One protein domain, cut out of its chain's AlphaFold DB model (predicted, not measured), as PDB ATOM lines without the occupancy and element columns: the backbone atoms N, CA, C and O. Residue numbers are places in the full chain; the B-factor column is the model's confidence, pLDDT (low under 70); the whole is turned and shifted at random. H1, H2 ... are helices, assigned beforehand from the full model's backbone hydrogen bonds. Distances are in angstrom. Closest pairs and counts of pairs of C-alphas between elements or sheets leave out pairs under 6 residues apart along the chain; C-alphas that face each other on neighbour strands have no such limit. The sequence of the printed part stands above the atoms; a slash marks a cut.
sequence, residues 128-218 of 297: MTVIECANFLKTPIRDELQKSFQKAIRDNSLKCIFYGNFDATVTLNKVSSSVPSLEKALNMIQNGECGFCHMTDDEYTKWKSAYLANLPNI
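This is residues 128 to 218 of the 297 residues of an uncharacterized protein of Moniliophthora roreri (UniProt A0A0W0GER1). The long helix H1 and shorter H4 lie side by side, small H2 and H3 are loosely placed off them, and residues 208 to 218 of H5 stick out as an arm. The printed part has 91 residues with five named helices, H1 to H5 in order: all helix. It is loose, with a radius of gyration of the C-alphas of 15.4 A, spanning 46 by 38 by 26 A.

H1, residues 128 to 153, touches H4, residues 179 to 190, the same way at a shallow tilt of 19 degrees; their closest C-alphas, of Ile 141 and Leu 186, are 5.4 A apart. H2, residues 163 to 169, H3, residues 172 to 175, and H5, residues 201 to 218, touch no helix. O i to N i+4 pairs are within hydrogen-bond range throughout H4, and for 21 of 22 in H1, 2 of 3 in H2 and 12 of 14 in H5; H3 is too short.

H1 runs 37.0 A from C-alpha 128 at (30.363, 220.806, 147.762), H4 16.4 A, and H5 24.1 A to C-alpha 218 at (55.116, 238.349, 133.334).

The printed part has no cut and no long link. pLDDT is under 70 at residues 128 to 130 and 156 to 177.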
ATOM      1  N   MET A 128      30.611 220.219 146.437       51.94
ATOM      2  CA  MET A 128      30.363 220.806 147.762       51.94
ATOM      3  C   MET A 128      31.499 220.456 148.722       51.94
ATOM      4  O   MET A 128      32.017 221.352 149.368       51.94
ATOM      5  N   THR A 129      31.988 219.212 148.729       64.44
ATOM      6  CA  THR A 129      33.112 218.832 149.595       64.44
ATOM      7  C   THR A 129      34.423 219.452 149.136       64.44
ATOM      8  O   THR A 129      35.197 219.882 149.975       64.44
ATOM      9  N   VAL A 130      34.688 219.580 147.833       67.00
ATOM     10  CA  VAL A 130      35.926 220.215 147.340       67.00
ATOM     11  C   VAL A 130      35.917 221.723 147.603       67.00
ATOM     12  O   VAL A 130      36.924 222.276 148.042       67.00
ATOM     13  N   ILE A 131      34.782 222.391 147.387       73.12
ATOM     14  CA  ILE A 131      34.583 223.818 147.661       73.12
ATOM     15  C   ILE A 131      34.611 224.072 149.170       73.12
ATOM     16  O   ILE A 131      35.284 225.002 149.611       73.12
ATOM     17  N   GLU A 132      33.944 223.244 149.973       78.75
ATOM     18  CA  GLU A 132      33.984 223.321 151.436       78.75
ATOM     19  C   GLU A 132      35.376 223.016 151.979       78.75
ATOM     20  O   GLU A 132      35.840 223.770 152.821       78.75
ATOM     21  N   CYS A 133      36.094 222.009 151.471       74.62
ATOM     22  CA  CYS A 133      37.483 221.730 151.845       74.62
ATOM     23  C   CYS A 133      38.411 222.883 151.453       74.62
ATOM     24  O   CYS A 133      39.252 223.299 152.248       74.62
ATOM     25  N   ALA A 134      38.249 223.451 150.257       77.88
ATOM     26  CA  ALA A 134      39.018 224.618 149.838       77.88
ATOM     27  C   ALA A 134      38.714 225.832 150.728       77.88
ATOM     28  O   ALA A 134      39.633 226.531 151.146       77.88
ATOM     29  N   ASN A 135      37.446 226.077 151.065       82.19
ATOM     30  CA  ASN A 135      37.050 227.151 151.976       82.19
ATOM     31  C   ASN A 135      37.541 226.896 153.409       82.19
ATOM     32  O   ASN A 135      38.027 227.819 154.064       82.19
ATOM     33  N   PHE A 136      37.498 225.645 153.863       84.94
ATOM     34  CA  PHE A 136      38.027 225.202 155.146       84.94
ATOM     35  C   PHE A 136      39.533 225.437 155.239       84.94
ATOM     36  O   PHE A 136      39.986 225.886 156.280       84.94
ATOM     37  N   LEU A 137      40.296 225.222 154.158       82.81
ATOM     38  CA  LEU A 137      41.737 225.499 154.099       82.81
ATOM     39  C   LEU A 137      42.070 226.983 153.897       82.81
ATOM     40  O   LEU A 137      43.093 227.457 154.386       82.81
ATOM     41  N   LYS A 138      41.215 227.753 153.217       86.31
ATOM     42  CA  LYS A 138      41.410 229.203 153.053       86.31
ATOM     43  C   LYS A 138      41.370 229.942 154.390       86.31
ATOM     44  O   LYS A 138      42.134 230.887 154.563       86.31
ATOM     45  N   THR A 139      40.515 229.523 155.322       87.94
ATOM     46  CA  THR A 139      40.401 230.138 156.657       87.94
ATOM     47  C   THR A 139      41.724 230.116 157.447       87.94
ATOM     48  O   THR A 139      42.244 231.196 157.715       87.94
ATOM     49  N   PRO A 140      42.361 228.961 157.731       86.38
ATOM     50  CA  PRO A 140      43.629 228.915 158.457       86.38
ATOM     51  C   PRO A 140      44.777 229.582 157.689       86.38
ATOM     52  O   PRO A 140      45.657 230.169 158.313       86.38
ATOM     53  N   ILE A 141      44.767 229.561 156.348       88.12
ATOM     54  CA  ILE A 141      45.737 230.323 155.542       88.12
ATOM     55  C   ILE A 141      45.597 231.827 155.816       88.12
ATOM     56  O   ILE A 141      46.601 232.507 156.018       88.12
ATOM     57  N   ARG A 142      44.366 232.358 155.835       86.75
ATOM     58  CA  ARG A 142      44.108 233.775 156.148       86.75
ATOM     59  C   ARG A 142      44.531 234.113 157.570       86.75
ATOM     60  O   ARG A 142      45.200 235.127 157.760       86.75
ATOM     61  N   ASP A 143      44.191 233.262 158.531       88.69
ATOM     62  CA  ASP A 143      44.513 233.480 159.942       88.69
ATOM     63  C   ASP A 143      46.034 233.511 160.169       88.69
ATOM     64  O   ASP A 143      46.550 234.432 160.808       88.69
ATOM     65  N   GLU A 144      46.784 232.570 159.585       91.06
ATOM     66  CA  GLU A 144      48.247 232.537 159.711       91.06
ATOM     67  C   GLU A 144      48.941 233.662 158.927       91.06
ATOM     68  O   GLU A 144      49.923 234.233 159.412       91.06
ATOM     69  N   LEU A 145      48.417 234.064 157.761       88.31
ATOM     70  CA  LEU A 145      48.904 235.258 157.059       88.31
ATOM     71  C   LEU A 145      48.663 236.520 157.888       88.31
ATOM     72  O   LEU A 145      49.572 237.334 158.043       88.31
ATOM     73  N   GLN A 146      47.474 236.678 158.469       85.38
ATOM     74  CA  GLN A 146      47.157 237.819 159.319       85.38
ATOM     75  C   GLN A 146      48.076 237.881 160.540       85.38
ATOM     76  O   GLN A 146      48.627 238.939 160.843       85.38
ATOM     77  N   LYS A 147      48.286 236.748 161.206       88.31
ATOM     78  CA  LYS A 147      49.194 236.629 162.350       88.31
ATOM     79  C   LYS A 147      50.643 236.941 161.965       88.31
ATOM     80  O   LYS A 147      51.317 237.694 162.668       88.31
ATOM     81  N   SER A 148      51.109 236.427 160.828       87.12
ATOM     82  CA  SER A 148      52.451 236.708 160.298       87.12
ATOM     83  C   SER A 148      52.630 238.184 159.944       87.12
ATOM     84  O   SER A 148      53.670 238.770 160.237       87.12
ATOM     85  N   PHE A 149      51.605 238.808 159.364       85.06
ATOM     86  CA  PHE A 149      51.606 240.228 159.035       85.06
ATOM     87  C   PHE A 149      51.650 241.110 160.287       85.06
ATOM     88  O   PHE A 149      52.494 241.998 160.385       85.06
ATOM     89  N   GLN A 150      50.793 240.833 161.276       85.81
ATOM     90  CA  GLN A 150      50.792 241.546 162.559       85.81
ATOM     91  C   GLN A 150      52.157 241.450 163.250       85.81
ATOM     92  O   GLN A 150      52.679 242.449 163.743       85.81
ATOM     93  N   LYS A 151      52.782 240.266 163.212       86.94
ATOM     94  CA  LYS A 151      54.140 240.060 163.725       86.94
ATOM     95  C   LYS A 151      55.181 240.900 162.975       86.94
ATOM     96  O   LYS A 151      56.080 241.447 163.610       86.94
ATOM     97  N   ALA A 152      55.075 241.001 161.648       85.12
ATOM     98  CA  ALA A 152      56.031 241.734 160.818       85.12
ATOM     99  C   ALA A 152      55.967 243.253 161.032       85.12
ATOM    100  O   ALA A 152      57.008 243.906 161.066       85.12
ATOM    101  N   ILE A 153      54.770 243.812 161.223       83.56
ATOM    102  CA  ILE A 153      54.594 245.260 161.380       83.56
ATOM    103  C   ILE A 153      55.058 245.772 162.751       83.56
ATOM    104  O   ILE A 153      55.287 246.968 162.891       83.56
ATOM    105  N   ARG A 154      55.249 244.900 163.757       79.62
ATOM    106  CA  ARG A 154      55.596 245.227 165.166       79.62
ATOM    107  C   ARG A 154      54.623 246.172 165.885       79.62
ATOM    108  O   ARG A 154      54.674 246.270 167.108       79.62
ATOM    109  N   ASP A 155      53.731 246.818 165.149       70.06
ATOM    110  CA  ASP A 155      52.833 247.852 165.616       70.06
ATOM    111  C   ASP A 155      51.408 247.292 165.678       70.06
ATOM    112  O   ASP A 155      50.732 247.079 164.671       70.06
ATOM    113  N   ASN A 156      50.932 247.043 166.900       62.50
ATOM    114  CA  ASN A 156      49.589 246.508 167.173       62.50
ATOM    115  C   ASN A 156      48.457 247.512 166.853       62.50
ATOM    116  O   ASN A 156      47.288 247.258 167.158       62.50
ATOM    117  N   SER A 157      48.793 248.673 166.282       60.97
ATOM    118  CA  SER A 157      47.877 249.768 165.957       60.97
ATOM    119  C   SER A 157      47.028 249.478 164.711       60.97
ATOM    120  O   SER A 157      45.881 249.925 164.634       60.97
ATOM    121  N   LEU A 158      47.514 248.650 163.778       59.09
ATOM    122  CA  LEU A 158      46.752 248.190 162.610       59.09
ATOM    123  C   LEU A 158      45.882 246.978 162.975       59.09
ATOM    124  O   LEU A 158      46.122 245.847 162.555       59.09
ATOM    125  N   LYS A 159      44.852 247.219 163.795       55.78
ATOM    126  CA  LYS A 159      44.010 246.163 164.384       55.78
ATOM    127  C   LYS A 159      43.219 245.316 163.379       55.78
ATOM    128  O   LYS A 159      42.820 244.218 163.738       55.78
ATOM    129  N   CYS A 160      43.032 245.771 162.142       54.50
ATOM    130  CA  CYS A 160      42.430 244.986 161.064       54.50
ATOM    131  C   CYS A 160      42.890 245.533 159.711       54.50
ATOM    132  O   CYS A 160      42.521 246.648 159.345       54.50
ATOM    133  N   ILE A 161      43.607 244.736 158.917       55.75
ATOM    134  CA  ILE A 161      43.498 244.909 157.468       55.75
ATOM    135  C   ILE A 161      42.084 244.450 157.111       55.75
ATOM    136  O   ILE A 161      41.699 243.326 157.431       55.75
ATOM    137  N   PHE A 162      41.293 245.306 156.467       50.75
ATOM    138  CA  PHE A 162      40.000 244.897 155.926       50.75
ATOM    139  C   PHE A 162      40.223 243.899 154.777       50.75
ATOM    140  O   PHE A 162      40.393 244.276 153.617       50.75
ATOM    141  N   TYR A 163      40.201 242.604 155.104       55.97
ATOM    142  CA  TYR A 163      40.337 241.501 154.145       55.97
ATOM    143  C   TYR A 163      39.190 241.421 153.128       55.97
ATOM    144  O   TYR A 163      39.333 240.742 152.115       55.97
ATOM    145  N   GLY A 164      38.092 242.161 153.330       52.25
ATOM    146  CA  GLY A 164      36.995 242.250 152.358       52.25
ATOM    147  C   GLY A 164      37.458 242.693 150.963       52.25
ATOM    148  O   GLY A 164      36.971 242.172 149.967       52.25
ATOM    149  N   ASN A 165      38.470 243.570 150.882       50.88
ATOM    150  CA  ASN A 165      39.095 243.925 149.602       50.88
ATOM    151  C   ASN A 165      40.207 242.953 149.196       50.88
ATOM    152  O   ASN A 165      40.475 242.800 148.009       50.88
ATOM    153  N   PHE A 166      40.851 242.274 150.144       50.19
ATOM    154  CA  PHE A 166      41.897 241.294 149.850       50.19
ATOM    155  C   PHE A 166      41.330 240.083 149.098       50.19
ATOM    156  O   PHE A 166      41.944 239.652 148.137       50.19
ATOM    157  N   ASP A 167      40.123 239.615 149.430       42.78
ATOM    158  CA  ASP A 167      39.445 238.541 148.681       42.78
ATOM    159  C   ASP A 167      39.086 238.924 147.234       42.78
ATOM    160  O   ASP A 167      38.995 238.059 146.357       42.78
ATOM    161  N   ALA A 168      38.895 240.221 146.973       45.22
ATOM    162  CA  ALA A 168      38.654 240.755 145.635       45.22
ATOM    163  C   ALA A 168      39.958 241.042 144.865       45.22
ATOM    164  O   ALA A 168      39.991 240.904 143.643       45.22
ATOM    165  N   THR A 169      41.030 241.433 145.565       38.81
ATOM    166  CA  THR A 169      42.281 241.932 144.956       38.81
ATOM    167  C   THR A 169      43.362 240.854 144.881       38.81
ATOM    168  O   THR A 169      44.018 240.692 143.854       38.81
ATOM    169  N   VAL A 170      43.529 240.069 145.944       45.56
ATOM    170  CA  VAL A 170      44.362 238.869 145.953       45.56
ATOM    171  C   VAL A 170      43.496 237.736 145.458       45.56
ATOM    172  O   VAL A 170      42.603 237.235 146.134       45.56
ATOM    173  N   THR A 171      43.748 237.352 144.215       47.22
ATOM    174  CA  THR A 171      42.954 236.398 143.448       47.22
ATOM    175  C   THR A 171      43.129 234.953 143.946       47.22
ATOM    176  O   THR A 171      43.228 234.024 143.150       47.22
ATOM    177  N   LEU A 172      43.116 234.714 145.262       48.44
ATOM    178  CA  LEU A 172      43.026 233.375 145.860       48.44
ATOM    179  C   LEU A 172      41.786 232.619 145.354       48.44
ATOM    180  O   LEU A 172      41.781 231.394 145.316       48.44
ATOM    181  N   ASN A 173      40.768 233.342 144.876       46.91
ATOM    182  CA  ASN A 173      39.589 232.764 144.234       46.91
ATOM    183  C   ASN A 173      39.820 232.232 142.807       46.91
ATOM    184  O   ASN A 173      39.012 231.429 142.352       46.91
ATOM    185  N   LYS A 174      40.901 232.615 142.105       44.25
ATOM    186  CA  LYS A 174      41.268 232.009 140.804       44.25
ATOM    187  C   LYS A 174      42.497 231.111 140.859       44.25
ATOM    188  O   LYS A 174      42.620 230.250 139.997       44.25
ATOM    189  N   VAL A 175      43.415 231.322 141.804       43.16
ATOM    190  CA  VAL A 175      44.750 230.708 141.713       43.16
ATOM    191  C   VAL A 175      44.821 229.297 142.302       43.16
ATOM    192  O   VAL A 175      45.711 228.554 141.909       43.16
ATOM    193  N   SER A 176      43.872 228.838 143.127       53.22
ATOM    194  CA  SER A 176      43.753 227.392 143.356       53.22
ATOM    195  C   SER A 176      42.435 226.982 144.007       53.22
ATOM    196  O   SER A 176      42.259 227.127 145.213       53.22
ATOM    197  N   SER A 177      41.525 226.400 143.227       61.69
ATOM    198  CA  SER A 177      40.506 225.485 143.765       61.69
ATOM    199  C   SER A 177      41.089 224.101 144.079       61.69
ATOM    200  O   SER A 177      40.413 223.270 144.678       61.69
ATOM    201  N   SER A 178      42.346 223.844 143.698       77.75
ATOM    202  CA  SER A 178      43.039 222.597 144.009       77.75
ATOM    203  C   SER A 178      43.441 222.575 145.484       77.75
ATOM    204  O   SER A 178      44.284 223.369 145.919       77.75
ATOM    205  N   VAL A 179      42.825 221.654 146.228       80.75
ATOM    206  CA  VAL A 179      43.090 221.358 147.644       80.75
ATOM    207  C   VAL A 179      44.587 221.100 147.911       80.75
ATOM    208  O   VAL A 179      45.132 221.793 148.769       80.75
ATOM    209  N   PRO A 180      45.313 220.262 147.133       79.00
ATOM    210  CA  PRO A 180      46.754 220.049 147.325       79.00
ATOM    211  C   PRO A 180      47.611 221.320 147.318       79.00
ATOM    212  O   PRO A 180      48.566 221.447 148.086       79.00
ATOM    213  N   SER A 181      47.291 222.293 146.460       80.69
ATOM    214  CA  SER A 181      48.049 223.548 146.415       80.69
ATOM    215  C   SER A 181      47.764 224.428 147.632       80.69
ATOM    216  O   SER A 181      48.662 225.134 148.085       80.69
ATOM    217  N   LEU A 182      46.531 224.397 148.158       83.25
ATOM    218  CA  LEU A 182      46.156 225.127 149.372       83.25
ATOM    219  C   LEU A 182      46.824 224.511 150.603       83.25
ATOM    220  O   LEU A 182      47.393 225.244 151.406       83.25
ATOM    221  N   GLU A 183      46.846 223.182 150.715       85.81
ATOM    222  CA  GLU A 183      47.587 222.479 151.770       85.81
ATOM    223  C   GLU A 183      49.083 222.803 151.713       85.81
ATOM    224  O   GLU A 183      49.690 223.138 152.729       85.81
ATOM    225  N   LYS A 184      49.680 222.786 150.514       89.38
ATOM    226  CA  LYS A 184      51.081 223.182 150.331       89.38
ATOM    227  C   LYS A 184      51.323 224.629 150.763       89.38
ATOM    228  O   LYS A 184      52.300 224.888 151.457       89.38
ATOM    229  N   ALA A 185      50.452 225.560 150.373       86.19
ATOM    230  CA  ALA A 185      50.570 226.961 150.767       86.19
ATOM    231  C   ALA A 185      50.473 227.130 152.289       86.19
ATOM    232  O   ALA A 185      51.300 227.828 152.875       86.19
ATOM    233  N   LEU A 186      49.516 226.451 152.931       89.94
ATOM    234  CA  LEU A 186      49.375 226.447 154.385       89.94
ATOM    235  C   LEU A 186      50.645 225.923 155.067       89.94
ATOM    236  O   LEU A 186      51.161 226.585 155.963       89.94
ATOM    237  N   ASN A 187      51.196 224.804 154.589       90.62
ATOM    238  CA  ASN A 187      52.439 224.234 155.115       90.62
ATOM    239  C   ASN A 187      53.628 225.192 154.950       90.62
ATOM    240  O   ASN A 187      54.394 225.383 155.889       90.62
ATOM    241  N   MET A 188      53.775 225.841 153.790       91.38
ATOM    242  CA  MET A 188      54.843 226.825 153.565       91.38
ATOM    243  C   MET A 188      54.732 228.024 154.515       91.38
ATOM    244  O   MET A 188      55.748 228.520 154.997       91.38
ATOM    245  N   ILE A 189      53.511 228.487 154.802       91.88
ATOM    246  CA  ILE A 189      53.274 229.577 155.760       91.88
ATOM    247  C   ILE A 189      53.610 229.120 157.185       91.88
ATOM    248  O   ILE A 189      54.343 229.806 157.892       91.88
ATOM    249  N   GLN A 190      53.125 227.945 157.595       91.38
ATOM    250  CA  GLN A 190      53.363 227.398 158.935       91.38
ATOM    251  C   GLN A 190      54.847 227.106 159.201       91.38
ATOM    252  O   GLN A 190      55.332 227.358 160.302       91.38
ATOM    253  N   ASN A 191      55.581 226.647 158.185       93.56
ATOM    254  CA  ASN A 191      57.021 226.398 158.268       93.56
ATOM    255  C   ASN A 191      57.865 227.682 158.175       93.56
ATOM    256  O   ASN A 191      59.084 227.625 158.321       93.56
ATOM    257  N   GLY A 192      57.244 228.840 157.922       89.62
ATOM    258  CA  GLY A 192      57.943 230.113 157.739       89.62
ATOM    259  C   GLY A 192      58.703 230.239 156.414       89.62
ATOM    260  O   GLY A 192      59.459 231.192 156.243       89.62
ATOM    261  N   GLU A 193      58.500 229.318 155.465       90.50
ATOM    262  CA  GLU A 193      59.045 229.409 154.101       90.50
ATOM    263  C   GLU A 193      58.363 230.518 153.290       90.50
ATOM    264  O   GLU A 193      58.962 231.111 152.393       90.50
ATOM    265  N   CYS A 194      57.098 230.805 153.609       87.19
ATOM    266  CA  CYS A 194      56.324 231.893 153.033       87.19
ATOM    267  C   CYS A 194      55.883 232.852 154.142       87.19
ATOM    268  O   CYS A 194      55.213 232.450 155.090       87.19
ATOM    269  N   GLY A 195      56.218 234.134 154.018       86.94
ATOM    270  CA  GLY A 195      55.871 235.126 155.030       86.94
ATOM    271  C   GLY A 195      56.127 236.559 154.585       86.94
ATOM    272  O   GLY A 195      56.553 236.827 153.462       86.94
ATOM    273  N   PHE A 196      55.853 237.490 155.494       85.81
ATOM    274  CA  PHE A 196      56.113 238.908 155.285       85.81
ATOM    275  C   PHE A 196      57.522 239.239 155.766       85.81
ATOM    276  O   PHE A 196      57.872 238.971 156.915       85.81
ATOM    277  N   CYS A 197      58.326 239.833 154.890       82.06
ATOM    278  CA  CYS A 197      59.617 240.400 155.247       82.06
ATOM    279  C   CYS A 197      59.491 241.921 155.331       82.06
ATOM    280  O   CYS A 197      58.823 242.554 154.513       82.06
ATOM    281  N   HIS A 198      60.127 242.502 156.344       84.62
ATOM    282  CA  HIS A 198      60.280 243.943 156.415       84.62
ATOM    283  C   HIS A 198      61.350 244.348 155.401       84.62
ATOM    284  O   HIS A 198      62.501 243.941 155.538       84.62
ATOM    285  N   MET A 199      60.967 245.131 154.396       91.25
ATOM    286  CA  MET A 199      61.909 245.753 153.469       91.25
ATOM    287  C   MET A 199      62.175 247.184 153.916       91.25
ATOM    288  O   MET A 199      61.252 247.903 154.295       91.25
ATOM    289  N   THR A 200      63.434 247.598 153.868       92.88
ATOM    290  CA  THR A 200      63.806 249.015 153.945       92.88
ATOM    291  C   THR A 200      63.311 249.772 152.706       92.88
ATOM    292  O   THR A 200      63.012 249.163 151.675       92.88
ATOM    293  N   ASP A 201      63.237 251.103 152.775       92.62
ATOM    294  CA  ASP A 201      62.775 251.928 151.647       92.62
ATOM    295  C   ASP A 201      63.635 251.733 150.386       92.62
ATOM    296  O   ASP A 201      63.110 251.678 149.266       92.62
ATOM    297  N   ASP A 202      64.945 251.542 150.561       95.94
ATOM    298  CA  ASP A 202      65.886 251.268 149.472       95.94
ATOM    299  C   ASP A 202      65.635 249.891 148.841       95.94
ATOM    300  O   ASP A 202      65.573 249.756 147.613       95.94
ATOM    301  N   GLU A 203      65.428 248.860 149.667       95.00
ATOM    302  CA  GLU A 203      65.093 247.508 149.204       95.00
ATOM    303  C   GLU A 203      63.753 247.481 148.475       95.00
ATOM    304  O   GLU A 203      63.651 246.885 147.400       95.00
ATOM    305  N   TYR A 204      62.741 248.165 149.012       91.31
ATOM    306  CA  TYR A 204      61.431 248.267 148.381       91.31
ATOM    307  C   TYR A 204      61.512 248.998 147.041       91.31
ATOM    308  O   TYR A 204      60.940 248.541 146.050       91.31
ATOM    309  N   THR A 205      62.265 250.098 146.967       93.69
ATOM    310  CA  THR A 205      62.463 250.848 145.720       93.69
ATOM    311  C   THR A 205      63.157 249.983 144.668       93.69
ATOM    312  O   THR A 205      62.717 249.929 143.511       93.69
ATOM    313  N   LYS A 206      64.193 249.234 145.067       97.31
ATOM    314  CA  LYS A 206      64.905 248.285 144.200       97.31
ATOM    315  C   LYS A 206      63.992 247.156 143.720       97.31
ATOM    316  O   LYS A 206      63.927 246.896 142.516       97.31
ATOM    317  N   TRP A 207      63.254 246.525 144.631       94.75
ATOM    318  CA  TRP A 207      62.298 245.465 144.315       94.75
ATOM    319  C   TRP A 207      61.201 245.958 143.368       94.75
ATOM    320  O   TRP A 207      60.952 245.334 142.338       94.75
ATOM    321  N   LYS A 208      60.597 247.116 143.654       92.19
ATOM    322  CA  LYS A 208      59.535 247.712 142.833       92.19
ATOM    323  C   LYS A 208      60.031 248.026 141.424       92.19
ATOM    324  O   LYS A 208      59.320 247.767 140.457       92.19
ATOM    325  N   SER A 209      61.251 248.542 141.299       95.12
ATOM    326  CA  SER A 209      61.866 248.851 140.002       95.12
ATOM    327  C   SER A 209      62.114 247.576 139.189       95.12
ATOM    328  O   SER A 209      61.747 247.511 138.016       95.12
ATOM    329  N   ALA A 210      62.651 246.528 139.825       95.38
ATOM    330  CA  ALA A 210      62.853 245.221 139.201       95.38
ATOM    331  C   ALA A 210      61.529 244.544 138.803       95.38
ATOM    332  O   ALA A 210      61.437 243.939 137.735       95.38
ATOM    333  N   TYR A 211      60.489 244.670 139.632       92.19
ATOM    334  CA  TYR A 211      59.149 244.167 139.336       92.19
ATOM    335  C   TYR A 211      58.537 244.868 138.118       92.19
ATOM    336  O   TYR A 211      58.069 244.202 137.197       92.19
ATOM    337  N   LEU A 212      58.590 246.204 138.071       92.00
ATOM    338  CA  LEU A 212      58.066 246.985 136.946       92.00
ATOM    339  C   LEU A 212      58.826 246.706 135.645       92.00
ATOM    340  O   LEU A 212      58.197 246.566 134.599       92.00
ATOM    341  N   ALA A 213      60.152 246.558 135.708       95.38
ATOM    342  CA  ALA A 213      60.965 246.188 134.551       95.38
ATOM    343  C   ALA A 213      60.621 244.786 134.011       95.38
ATOM    344  O   ALA A 213      60.649 244.566 132.804       95.38
ATOM    345  N   ASN A 214      60.248 243.849 134.891       93.44
ATOM    346  CA  ASN A 214      59.854 242.488 134.518       93.44
ATOM    347  C   ASN A 214      58.364 242.324 134.188       93.44
ATOM    348  O   ASN A 214      57.969 241.273 133.680       93.44
ATOM    349  N   LEU A 215      57.529 243.334 134.439       89.06
ATOM    350  CA  LEU A 215      56.088 243.272 134.198       89.06
ATOM    351  C   LEU A 215      55.721 242.855 132.756       89.06
ATOM    352  O   LEU A 215      54.841 242.003 132.609       89.06
ATOM    353  N   PRO A 216      56.408 243.337 131.694       91.94
ATOM    354  CA  PRO A 216      56.147 242.886 130.325       91.94
ATOM    355  C   PRO A 216      56.423 241.388 130.114       91.94
ATOM    356  O   PRO A 216      55.699 240.727 129.373       91.94
ATOM    357  N   ASN A 217      57.418 240.820 130.801       90.38
ATOM    358  CA  ASN A 217      57.741 239.390 130.718       90.38
ATOM    359  C   ASN A 217      56.696 238.532 131.444       90.38
ATOM    360  O   ASN A 217      56.331 237.457 130.975       90.38
ATOM    361  N   ILE A 218      56.175 239.025 132.573       81.56
ATOM    362  CA  ILE A 218      55.116 238.349 133.334       81.56
ATOM    363  C   ILE A 218      53.807 238.337 132.533       81.56
ATOM    364  O   ILE A 218      53.119 237.319 132.506       81.56
TER     365      ILE A 218